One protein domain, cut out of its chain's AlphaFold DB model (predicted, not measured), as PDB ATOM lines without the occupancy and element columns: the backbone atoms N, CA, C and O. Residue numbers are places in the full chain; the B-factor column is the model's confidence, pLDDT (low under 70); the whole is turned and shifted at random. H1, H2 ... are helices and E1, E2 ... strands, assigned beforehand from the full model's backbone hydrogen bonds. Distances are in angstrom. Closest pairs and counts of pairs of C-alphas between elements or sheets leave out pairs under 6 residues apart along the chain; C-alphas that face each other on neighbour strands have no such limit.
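This is residues 96 to 177 of the 177 residues of an uncharacterized protein of marine sediment metagenome (UniProt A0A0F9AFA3). Look first at a small antiparallel hairpin, E1 and E2, in the middle of a loose body, with H2 to one side and H3 to the other. H1 meets H2 near their ends as an L, and its residues 96 to 108 stick out as a free arm; a long loop, residues 129 to 148, leads from H2 back to the hairpin. The printed part has 82 residues, in the order H1, H2, E1, E2, H3, and the class is mostly helix. It is loose, with a radius of gyration of the C-alphas of 14.8 A and spans of 44 by 30 by 25 A.

Find C-alpha 149 at (-48.381, -32.461, 34.887), where E1 runs to residue 151; E2 holds residues 162 to 164. H3, residues 166 to 175, runs 14.5 A to C-alpha 175 at (-34.201, -28.077, 44.120). H2, residues 114 to 128, covers 21.0 A. H1, residues 96 to 112, starts from C-alpha 96 at (-64.440, -36.392, 61.947) and covers 24.4 A.

In the hairpin of E1 and E2, find N 151 and O 162 at 2.8 A and N 164 and O 149 at 2.9 A, within hydrogen-bond range. The closest C-alphas of E1 and H3, those of Gln 149 and Lys 166, are 6.5 A apart. H2 is apart from E2 and H3. H1 and H2 are close but not clearly touching, with their closest C-alphas, Gly 110 and Ile 117, 6.5 A apart. Their lines are about perpendicular, at 87 degrees. In H1, H2 and H3 every O i to N i+4 pair is within hydrogen-bond range.

The C-alphas farthest apart, those of Lys 97 and Pro 144, are 44.1 A apart. The printed part has no cut. The link from H2 to E1 is long, with 20 residues. In this model pLDDT is under 70 at residues 175 to 177.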
ATOM      1  N   LYS A  96     -63.728 -37.649  62.261       98.50
ATOM      2  CA  LYS A  96     -64.440 -36.392  61.947       98.50
ATOM      3  C   LYS A  96     -63.559 -35.165  62.224       98.50
ATOM      4  O   LYS A  96     -63.450 -34.295  61.367       98.50
ATOM      5  N   LYS A  97     -62.877 -35.140  63.379       98.38
ATOM      6  CA  LYS A  97     -61.951 -34.060  63.765       98.38
ATOM      7  C   LYS A  97     -60.771 -33.938  62.791       98.38
ATOM      8  O   LYS A  97     -60.445 -32.830  62.381       98.38
ATOM      9  N   GLY A  98     -60.180 -35.059  62.372       97.94
ATOM     10  CA  GLY A  98     -59.081 -35.074  61.401       97.94
ATOM     11  C   GLY A  98     -59.493 -34.546  60.027       97.94
ATOM     12  O   GLY A  98     -58.813 -33.682  59.475       97.94
ATOM     13  N   ARG A  99     -60.652 -34.975  59.508       97.38
ATOM     14  CA  ARG A  99     -61.218 -34.423  58.264       97.38
ATOM     15  C   ARG A  99     -61.480 -32.923  58.373       97.38
ATOM     16  O   ARG A  99     -61.108 -32.177  57.478       97.38
ATOM     17  N   GLN A 100     -62.063 -32.469  59.482       98.12
ATOM     18  CA  GLN A 100     -62.304 -31.044  59.722       98.12
ATOM     19  C   GLN A 100     -61.002 -30.237  59.762       98.12
ATOM     20  O   GLN A 100     -60.934 -29.169  59.157       98.12
ATOM     21  N   ALA A 101     -59.961 -30.740  60.433       97.38
ATOM     22  CA  ALA A 101     -58.646 -30.103  60.452       97.38
ATOM     23  C   ALA A 101     -58.044 -30.009  59.041       97.38
ATOM     24  O   ALA A 101     -57.543 -28.952  58.662       97.38
ATOM     25  N   HIS A 102     -58.164 -31.071  58.238       96.12
ATOM     26  CA  HIS A 102     -57.722 -31.072  56.844       96.12
ATOM     27  C   HIS A 102     -58.480 -30.042  55.992       96.12
ATOM     28  O   HIS A 102     -57.855 -29.235  55.309       96.12
ATOM     29  N   CYS A 103     -59.813 -29.991  56.086       97.06
ATOM     30  CA  CYS A 103     -60.613 -28.993  55.373       97.06
ATOM     31  C   CYS A 103     -60.228 -27.557  55.764       97.06
ATOM     32  O   CYS A 103     -60.080 -26.704  54.889       97.06
ATOM     33  N   LYS A 104     -60.019 -27.289  57.060       97.56
ATOM     34  CA  LYS A 104     -59.548 -25.980  57.543       97.56
ATOM     35  C   LYS A 104     -58.185 -25.630  56.951       97.56
ATOM     36  O   LYS A 104     -58.023 -24.540  56.410       97.56
ATOM     37  N   ALA A 105     -57.227 -26.556  57.003       95.62
ATOM     38  CA  ALA A 105     -55.897 -26.353  56.439       95.62
ATOM     39  C   ALA A 105     -55.956 -26.041  54.934       95.62
ATOM     40  O   ALA A 105     -55.333 -25.073  54.496       95.62
ATOM     41  N   ASN A 106     -56.764 -26.780  54.167       95.00
ATOM     42  CA  ASN A 106     -56.959 -26.539  52.734       95.00
ATOM     43  C   ASN A 106     -57.601 -25.171  52.461       95.00
ATOM     44  O   ASN A 106     -57.161 -24.457  51.563       95.00
ATOM     45  N   LYS A 107     -58.593 -24.763  53.265       95.81
ATOM     46  CA  LYS A 107     -59.201 -23.427  53.165       95.81
ATOM     47  C   LYS A 107     -58.158 -22.331  53.400       95.81
ATOM     48  O   LYS A 107     -58.022 -21.428  52.582       95.81
ATOM     49  N   HIS A 108     -57.372 -22.438  54.472       96.44
ATOM     50  CA  HIS A 108     -56.302 -21.480  54.765       96.44
ATOM     51  C   HIS A 108     -55.177 -21.497  53.725       96.44
ATOM     52  O   HIS A 108     -54.530 -20.474  53.516       96.44
ATOM     53  N   PHE A 109     -54.903 -22.637  53.088       94.62
ATOM     54  CA  PHE A 109     -53.958 -22.711  51.977       94.62
ATOM     55  C   PHE A 109     -54.452 -21.888  50.782       94.62
ATOM     56  O   PHE A 109     -53.686 -21.082  50.262       94.62
ATOM     57  N   GLY A 110     -55.726 -22.028  50.404       93.50
ATOM     58  CA  GLY A 110     -56.317 -21.266  49.300       93.50
ATOM     59  C   GLY A 110     -56.314 -19.755  49.538       93.50
ATOM     60  O   GLY A 110     -55.980 -19.000  48.632       93.50
ATOM     61  N   VAL A 111     -56.603 -19.319  50.771       95.06
ATOM     62  CA  VAL A 111     -56.559 -17.893  51.150       95.06
ATOM     63  C   VAL A 111     -55.140 -17.326  51.066       95.06
ATOM     64  O   VAL A 111     -54.954 -16.228  50.559       95.06
ATOM     65  N   ARG A 112     -54.134 -18.071  51.540       96.00
ATOM     66  CA  ARG A 112     -52.731 -17.623  51.536       96.00
ATOM     67  C   ARG A 112     -52.072 -17.684  50.160       96.00
ATOM     68  O   ARG A 112     -51.097 -16.982  49.936       96.00
ATOM     69  N   ASN A 113     -52.582 -18.517  49.253       95.56
ATOM     70  CA  ASN A 113     -51.969 -18.764  47.948       95.56
ATOM     71  C   ASN A 113     -52.961 -18.512  46.797       95.56
ATOM     72  O   ASN A 113     -53.244 -19.422  46.014       95.56
ATOM     73  N   PRO A 114     -53.506 -17.290  46.657       95.06
ATOM     74  CA  PRO A 114     -54.519 -17.003  45.646       95.06
ATOM     75  C   PRO A 114     -53.962 -17.107  44.220       95.06
ATOM     76  O   PRO A 114     -54.649 -17.627  43.345       95.06
ATOM     77  N   SER A 115     -52.719 -16.668  43.986       95.38
ATOM     78  CA  SER A 115     -52.042 -16.786  42.683       95.38
ATOM     79  C   SER A 115     -51.918 -18.257  42.251       95.38
ATOM     80  O   SER A 115     -52.362 -18.606  41.158       95.38
ATOM     81  N   TYR A 116     -51.486 -19.148  43.153       94.69
ATOM     82  CA  TYR A 116     -51.458 -20.595  42.908       94.69
ATOM     83  C   TYR A 116     -52.831 -21.140  42.490       94.69
ATOM     84  O   TYR A 116     -52.941 -21.890  41.517       94.69
ATOM     85  N   ILE A 117     -53.897 -20.780  43.214       95.75
ATOM     86  CA  ILE A 117     -55.254 -21.260  42.915       95.75
ATOM     87  C   ILE A 117     -55.733 -20.732  41.559       95.75
ATOM     88  O   ILE A 117     -56.274 -21.508  40.766       95.75
ATOM     89  N   LYS A 118     -55.510 -19.445  41.270       96.12
ATOM     90  CA  LYS A 118     -55.887 -18.802  40.003       96.12
ATOM     91  C   LYS A 118     -55.168 -19.439  38.817       96.12
ATOM     92  O   LYS A 118     -55.842 -19.863  37.881       96.12
ATOM     93  N   ALA A 119     -53.846 -19.588  38.887       96.56
ATOM     94  CA  ALA A 119     -53.038 -20.165  37.815       96.56
ATOM     95  C   ALA A 119     -53.485 -21.590  37.461       96.56
ATOM     96  O   ALA A 119     -53.879 -21.873  36.328       96.56
ATOM     97  N   ASN A 120     -53.579 -22.462  38.469       95.81
ATOM     98  CA  ASN A 120     -54.033 -23.836  38.268       95.81
ATOM     99  C   ASN A 120     -55.473 -23.914  37.730       95.81
ATOM    100  O   ASN A 120     -55.797 -24.805  36.943       95.81
ATOM    101  N   SER A 121     -56.357 -23.012  38.164       97.12
ATOM    102  CA  SER A 121     -57.744 -22.972  37.683       97.12
ATOM    103  C   SER A 121     -57.827 -22.523  36.225       97.12
ATOM    104  O   SER A 121     -58.584 -23.117  35.454       97.12
ATOM    105  N   ALA A 122     -57.021 -21.538  35.826       97.75
ATOM    106  CA  ALA A 122     -56.937 -21.058  34.451       97.75
ATOM    107  C   ALA A 122     -56.435 -22.153  33.498       97.75
ATOM    108  O   ALA A 122     -57.093 -22.419  32.493       97.75
ATOM    109  N   VAL A 123     -55.363 -22.871  33.858       97.81
ATOM    110  CA  VAL A 123     -54.848 -24.018  33.084       97.81
ATOM    111  C   VAL A 123     -55.911 -25.100  32.922       97.81
ATOM    112  O   VAL A 123     -56.186 -25.542  31.808       97.81
ATOM    113  N   LYS A 124     -56.578 -25.501  34.013       97.50
ATOM    114  CA  LYS A 124     -57.670 -26.490  33.952       97.50
ATOM    115  C   LYS A 124     -58.806 -26.033  33.040       97.50
ATOM    116  O   LYS A 124     -59.386 -26.855  32.336       97.50
ATOM    117  N   SER A 125     -59.144 -24.745  33.072       98.00
ATOM    118  CA  SER A 125     -60.168 -24.174  32.199       98.00
ATOM    119  C   SER A 125     -59.747 -24.198  30.733       98.00
ATOM    120  O   SER A 125     -60.524 -24.641  29.893       98.00
ATOM    121  N   ALA A 126     -58.504 -23.818  30.431       97.94
ATOM    122  CA  ALA A 126     -57.959 -23.849  29.078       97.94
ATOM    123  C   ALA A 126     -57.921 -25.270  28.498       97.94
ATOM    124  O   ALA A 126     -58.300 -25.454  27.345       97.94
ATOM    125  N   ILE A 127     -57.566 -26.278  29.305       97.88
ATOM    126  CA  ILE A 127     -57.617 -27.690  28.893       97.88
ATOM    127  C   ILE A 127     -59.050 -28.114  28.562       97.88
ATOM    128  O   ILE A 127     -59.286 -28.728  27.528       97.88
ATOM    129  N   ARG A 128     -60.027 -27.782  29.419       97.75
ATOM    130  CA  ARG A 128     -61.444 -28.105  29.166       97.75
ATOM    131  C   ARG A 128     -61.987 -27.416  27.913       97.75
ATOM    132  O   ARG A 128     -62.823 -27.991  27.234       97.75
ATOM    133  N   ALA A 129     -61.516 -26.205  27.631       97.75
ATOM    134  CA  ALA A 129     -61.883 -25.433  26.450       97.75
ATOM    135  C   ALA A 129     -61.058 -25.796  25.199       97.75
ATOM    136  O   ALA A 129     -61.162 -25.095  24.198       97.75
ATOM    137  N   ASN A 130     -60.211 -26.833  25.259       96.56
ATOM    138  CA  ASN A 130     -59.288 -27.240  24.191       96.56
ATOM    139  C   ASN A 130     -58.321 -26.133  23.712       96.56
ATOM    140  O   ASN A 130     -57.760 -26.227  22.627       96.56
ATOM    141  N   ARG A 131     -58.085 -25.094  24.525       97.00
ATOM    142  CA  ARG A 131     -57.109 -24.017  24.256       97.00
ATOM    143  C   ARG A 131     -55.696 -24.365  24.720       97.00
ATOM    144  O   ARG A 131     -54.747 -23.669  24.385       97.00
ATOM    145  N   LEU A 132     -55.567 -25.414  25.529       96.88
ATOM    146  CA  LEU A 132     -54.297 -25.971  25.970       96.88
ATOM    147  C   LEU A 132     -54.378 -27.501  25.860       96.88
ATOM    148  O   LEU A 132     -55.356 -28.076  26.349       96.88
ATOM    149  N   PRO A 133     -53.391 -28.183  25.256       96.94
ATOM    150  CA  PRO A 133     -53.394 -29.638  25.189       96.94
ATOM    151  C   PRO A 133     -53.341 -30.251  26.592       96.94
ATOM    152  O   PRO A 133     -52.847 -29.648  27.554       96.94
ATOM    153  N   ARG A 134     -53.840 -31.479  26.734       97.19
ATOM    154  CA  ARG A 134     -53.650 -32.224  27.984       97.19
ATOM    155  C   ARG A 134     -52.154 -32.529  28.139       97.19
ATOM    156  O   ARG A 134     -51.506 -32.866  27.161       97.19
ATOM    157  N   PRO A 135     -51.578 -32.467  29.350       96.94
ATOM    158  CA  PRO A 135     -50.139 -32.677  29.518       96.94
ATOM    159  C   PRO A 135     -49.702 -34.081  29.083       96.94
ATOM    160  O   PRO A 135     -48.587 -34.250  28.615       96.94
ATOM    161  N   ASN A 136     -50.584 -35.080  29.173       96.81
ATOM    162  CA  ASN A 136     -50.298 -36.421  28.673       96.81
ATOM    163  C   ASN A 136     -50.285 -36.529  27.146       96.81
ATOM    164  O   ASN A 136     -49.873 -37.557  26.646       96.81
ATOM    165  N   THR A 137     -50.683 -35.525  26.376       97.25
ATOM    166  CA  THR A 137     -50.473 -35.558  24.921       97.25
ATOM    167  C   THR A 137     -49.119 -34.968  24.528       97.25
ATOM    168  O   THR A 137     -48.837 -34.842  23.344       97.25
ATOM    169  N   LEU A 138     -48.300 -34.567  25.506       97.50
ATOM    170  CA  LEU A 138     -47.003 -33.934  25.305       97.50
ATOM    171  C   LEU A 138     -45.876 -34.800  25.874       97.50
ATOM    172  O   LEU A 138     -46.062 -35.570  26.822       97.50
ATOM    173  N   ASN A 139     -44.677 -34.603  25.337       98.12
ATOM    174  CA  ASN A 139     -43.454 -35.140  25.921       98.12
ATOM    175  C   ASN A 139     -42.996 -34.262  27.090       98.12
ATOM    176  O   ASN A 139     -43.226 -33.051  27.114       98.12
ATOM    177  N   CYS A 140     -42.356 -34.872  28.082       98.31
ATOM    178  CA  CYS A 140     -41.719 -34.136  29.163       98.31
ATOM    179  C   CYS A 140     -40.570 -33.287  28.607       98.31
ATOM    180  O   CYS A 140     -39.750 -33.780  27.841       98.31
ATOM    181  N   ARG A 141     -40.455 -32.034  29.059       97.31
ATOM    182  CA  ARG A 141     -39.335 -31.155  28.675       97.31
ATOM    183  C   ARG A 141     -37.966 -31.728  29.060       97.31
ATOM    184  O   ARG A 141     -37.029 -31.643  28.281       97.31
ATOM    185  N   ASP A 142     -37.866 -32.303  30.258       96.69
ATOM    186  CA  ASP A 142     -36.566 -32.645  30.858       96.69
ATOM    187  C   ASP A 142     -36.168 -34.124  30.711       96.69
ATOM    188  O   ASP A 142     -35.136 -34.543  31.234       96.69
ATOM    189  N   CYS A 143     -37.009 -34.963  30.097       97.31
ATOM    190  CA  CYS A 143     -36.689 -36.377  29.896       97.31
ATOM    191  C   CYS A 143     -37.525 -36.992  28.762       97.31
ATOM    192  O   CYS A 143     -38.577 -36.451  28.440       97.31
ATOM    193  N   PRO A 144     -37.143 -38.167  28.229       97.19
ATOM    194  CA  PRO A 144     -37.877 -38.829  27.144       97.19
ATOM    195  C   PRO A 144     -39.276 -39.357  27.512       97.19
ATOM    196  O   PRO A 144     -39.979 -39.874  26.651       97.19
ATOM    197  N   ALA A 145     -39.684 -39.293  28.784       97.25
ATOM    198  CA  ALA A 145     -40.988 -39.789  29.209       97.25
ATOM    199  C   ALA A 145     -42.125 -38.847  28.790       97.25
ATOM    200  O   ALA A 145     -41.949 -37.638  28.652       97.25
ATOM    201  N   GLN A 146     -43.333 -39.388  28.696       98.12
ATOM    202  CA  GLN A 146     -44.549 -38.608  28.489       98.12
ATOM    203  C   GLN A 146     -44.817 -37.696  29.697       98.12
ATOM    204  O   GLN A 146     -44.654 -38.092  30.861       98.12
ATOM    205  N   ALA A 147     -45.219 -36.454  29.434       98.06
ATOM    206  CA  ALA A 147     -45.610 -35.539  30.491       98.06
ATOM    207  C   ALA A 147     -46.935 -35.986  31.124       98.06
ATOM    208  O   ALA A 147     -47.719 -36.741  30.560       98.06
ATOM    209  N   ASN A 148     -47.186 -35.555  32.355       97.00
ATOM    210  CA  ASN A 148     -48.467 -35.808  33.021       97.00
ATOM    211  C   ASN A 148     -48.943 -34.640  33.883       97.00
ATOM    212  O   ASN A 148     -50.082 -34.643  34.349       97.00
ATOM    213  N   GLN A 149     -48.095 -33.633  34.082       96.56
ATOM    214  CA  GLN A 149     -48.381 -32.461  34.887       96.56
ATOM    215  C   GLN A 149     -47.834 -31.214  34.198       96.56
ATOM    216  O   GLN A 149     -46.815 -31.260  33.512       96.56
ATOM    217  N   TYR A 150     -48.518 -30.095  34.417       97.62
ATOM    218  CA  TYR A 150     -47.996 -28.773  34.103       97.62
ATOM    219  C   TYR A 150     -47.330 -28.188  35.347       97.62
ATOM    220  O   TYR A 150     -47.948 -28.106  36.411       97.62
ATOM    221  N   HIS A 151     -46.071 -27.793  35.206       95.88
ATOM    222  CA  HIS A 151     -45.346 -27.003  36.188       95.88
ATOM    223  C   HIS A 151     -45.523 -25.518  35.875       95.88
ATOM    224  O   HIS A 151     -45.458 -25.132  34.711       95.88
ATOM    225  N   HIS A 152     -45.726 -24.703  36.908       94.88
ATOM    226  CA  HIS A 152     -45.748 -23.247  36.791       94.88
ATOM    227  C   HIS A 152     -44.417 -22.721  37.345       94.88
ATOM    228  O   HIS A 152     -44.243 -22.775  38.565       94.88
ATOM    229  N   PRO A 153     -43.486 -22.241  36.499       92.69
ATOM    230  CA  PRO A 153     -42.278 -21.561  36.968       92.69
ATOM    231  C   PRO A 153     -42.619 -20.247  37.680       92.69
ATOM    232  O   PRO A 153     -42.007 -19.912  38.688       92.69
ATOM    233  N   ASP A 154     -43.642 -19.543  37.182       94.31
ATOM    234  CA  ASP A 154     -44.205 -18.339  37.786       94.31
ATOM    235  C   ASP A 154     -45.736 -18.447  37.854       94.31
ATOM    236  O   ASP A 154     -46.438 -18.483  36.842       94.31
ATOM    237  N   TYR A 155     -46.277 -18.481  39.072       93.75
ATOM    238  CA  TYR A 155     -47.721 -18.547  39.303       93.75
ATOM    239  C   TYR A 155     -48.455 -17.236  38.964       93.75
ATOM    240  O   TYR A 155     -49.684 -17.234  38.864       93.75
ATOM    241  N   SER A 156     -47.750 -16.120  38.764       94.25
ATOM    242  CA  SER A 156     -48.337 -14.862  38.275       94.25
ATOM    243  C   SER A 156     -48.698 -14.921  36.792       94.25
ATOM    244  O   SER A 156     -49.483 -14.097  36.327       94.25
ATOM    245  N   LYS A 157     -48.181 -15.919  36.062       94.44
ATOM    246  CA  LYS A 157     -48.378 -16.099  34.622       94.44
ATOM    247  C   LYS A 157     -49.037 -17.449  34.315       94.44
ATOM    248  O   LYS A 157     -48.365 -18.427  33.996       94.44
ATOM    249  N   PRO A 158     -50.378 -17.532  34.380       93.62
ATOM    250  CA  PRO A 158     -51.102 -18.802  34.389       93.62
ATOM    251  C   PRO A 158     -50.856 -19.743  33.209       93.62
ATOM    252  O   PRO A 158     -50.998 -20.948  33.370       93.62
ATOM    253  N   PHE A 159     -50.541 -19.211  32.027       95.56
ATOM    254  CA  PHE A 159     -50.383 -20.008  30.808       95.56
ATOM    255  C   PHE A 159     -48.919 -20.280  30.441       95.56
ATOM    256  O   PHE A 159     -48.670 -21.096  29.558       95.56
ATOM    257  N   GLU A 160     -47.953 -19.669  31.138       95.81
ATOM    258  CA  GLU A 160     -46.527 -19.982  30.986       95.81
ATOM    259  C   GLU A 160     -46.199 -21.262  31.770       95.81
ATOM    260  O   GLU A 160     -45.550 -21.245  32.815       95.81
ATOM    261  N   VAL A 161     -46.706 -22.395  31.283       96.50
ATOM    262  CA  VAL A 161     -46.541 -23.703  31.921       96.50
ATOM    263  C   VAL A 161     -45.589 -24.611  31.160       96.50
ATOM    264  O   VAL A 161     -45.522 -24.605  29.934       96.50
ATOM    265  N   VAL A 162     -44.885 -25.459  31.904       96.94
ATOM    266  CA  VAL A 162     -43.964 -26.455  31.356       96.94
ATOM    267  C   VAL A 162     -44.554 -27.849  31.542       96.94
ATOM    268  O   VAL A 162     -44.883 -28.244  32.662       96.94
ATOM    269  N   ALA A 163     -44.684 -28.607  30.454       97.88
ATOM    270  CA  ALA A 163     -45.131 -29.994  30.504       97.88
ATOM    271  C   ALA A 163     -44.007 -30.897  31.035       97.88
ATOM    272  O   ALA A 163     -42.940 -31.011  30.428       97.88
ATOM    273  N   LEU A 164     -44.243 -31.547  32.175       98.00
ATOM    274  CA  LEU A 164     -43.274 -32.424  32.825       98.00
ATOM    275  C   LEU A 164     -43.908 -33.751  33.236       98.00
ATOM    276  O   LEU A 164     -45.101 -33.848  33.540       98.00
ATOM    277  N   CYS A 165     -43.084 -34.794  33.285       97.69
ATOM    278  CA  CYS A 165     -43.440 -36.014  33.989       97.69
ATOM    279  C   CYS A 165     -43.363 -35.771  35.507       97.69
ATOM    280  O   CYS A 165     -42.619 -34.914  35.992       97.69
ATOM    281  N   LYS A 166     -44.096 -36.575  36.278       95.94
ATOM    282  CA  LYS A 166     -44.142 -36.497  37.748       95.94
ATOM    283  C   LYS A 166     -42.753 -36.458  38.401       95.94
ATOM    284  O   LYS A 166     -42.550 -35.706  39.348       95.94
ATOM    285  N   ASN A 167     -41.799 -37.247  37.901       95.88
ATOM    286  CA  ASN A 167     -40.456 -37.322  38.483       95.88
ATOM    287  C   ASN A 167     -39.666 -36.026  38.261       95.88
ATOM    288  O   ASN A 167     -39.064 -35.518  39.205       95.88
ATOM    289  N   CYS A 168     -39.694 -35.469  37.048       96.50
ATOM    290  CA  CYS A 168     -39.041 -34.193  36.757       96.50
ATOM    291  C   CYS A 168     -39.728 -33.036  37.491       96.50
ATOM    292  O   CYS A 168     -39.045 -32.203  38.080       96.50
ATOM    293  N   HIS A 169     -41.060 -33.048  37.587       95.25
ATOM    294  CA  HIS A 169     -41.799 -32.039  38.345       95.25
ATOM    295  C   HIS A 169     -41.416 -32.022  39.836       95.25
ATOM    296  O   HIS A 169     -41.185 -30.957  40.403       95.25
ATOM    297  N   ILE A 170     -41.282 -33.194  40.470       93.88
ATOM    298  CA  ILE A 170     -40.833 -33.299  41.867       93.88
ATOM    299  C   ILE A 170     -39.401 -32.777  42.028       93.88
ATOM    300  O   ILE A 170     -39.129 -32.050  42.981       93.88
ATOM    301  N   LYS A 171     -38.486 -33.114  41.108       93.75
ATOM    302  CA  LYS A 171     -37.090 -32.647  41.168       93.75
ATOM    303  C   LYS A 171     -36.992 -31.122  41.194       93.75
ATOM    304  O   LYS A 171     -36.135 -30.605  41.901       93.75
ATOM    305  N   ILE A 172     -37.866 -30.419  40.473       92.00
ATOM    306  CA  ILE A 172     -37.903 -28.953  40.494       92.00
ATOM    307  C   ILE A 172     -38.285 -28.434  41.886       92.00
ATOM    308  O   ILE A 172     -37.571 -27.603  42.434       92.00
ATOM    309  N   HIS A 173     -39.336 -28.978  42.509       84.31
ATOM    310  CA  HIS A 173     -39.758 -28.550  43.855       84.31
ATOM    311  C   HIS A 173     -38.784 -28.948  44.969       84.31
ATOM    312  O   HIS A 173     -38.757 -28.293  46.002       84.31
ATOM    313  N   ILE A 174     -37.977 -29.997  44.774       85.62
ATOM    314  CA  ILE A 174     -36.899 -30.357  45.711       85.62
ATOM    315  C   ILE A 174     -35.710 -29.399  45.576       85.62
ATOM    316  O   ILE A 174     -35.113 -29.052  46.582       85.62
ATOM    317  N   LYS A 175     -35.348 -28.975  44.357       61.38
ATOM    318  CA  LYS A 175     -34.201 -28.077  44.120       61.38
ATOM    319  C   LYS A 175     -34.453 -26.621  44.531       61.38
ATOM    320  O   LYS A 175     -33.499 -25.858  44.610       61.38
ATOM    321  N   ILE A 176     -35.712 -26.242  44.740       57.34
ATOM    322  CA  ILE A 176     -36.135 -24.881  45.114       57.34
ATOM    323  C   ILE A 176     -36.428 -24.771  46.634       57.34
ATOM    324  O   ILE A 176     -36.714 -23.679  47.119       57.34
ATOM    325  N   ALA A 177     -36.334 -25.869  47.401       44.22
ATOM    326  CA  ALA A 177     -36.579 -25.921  48.852       44.22
ATOM    327  C   ALA A 177     -35.289 -26.147  49.653       44.22
ATOM    328  O   ALA A 177     -35.203 -25.581  50.765       44.22
TER     329      ALA A 177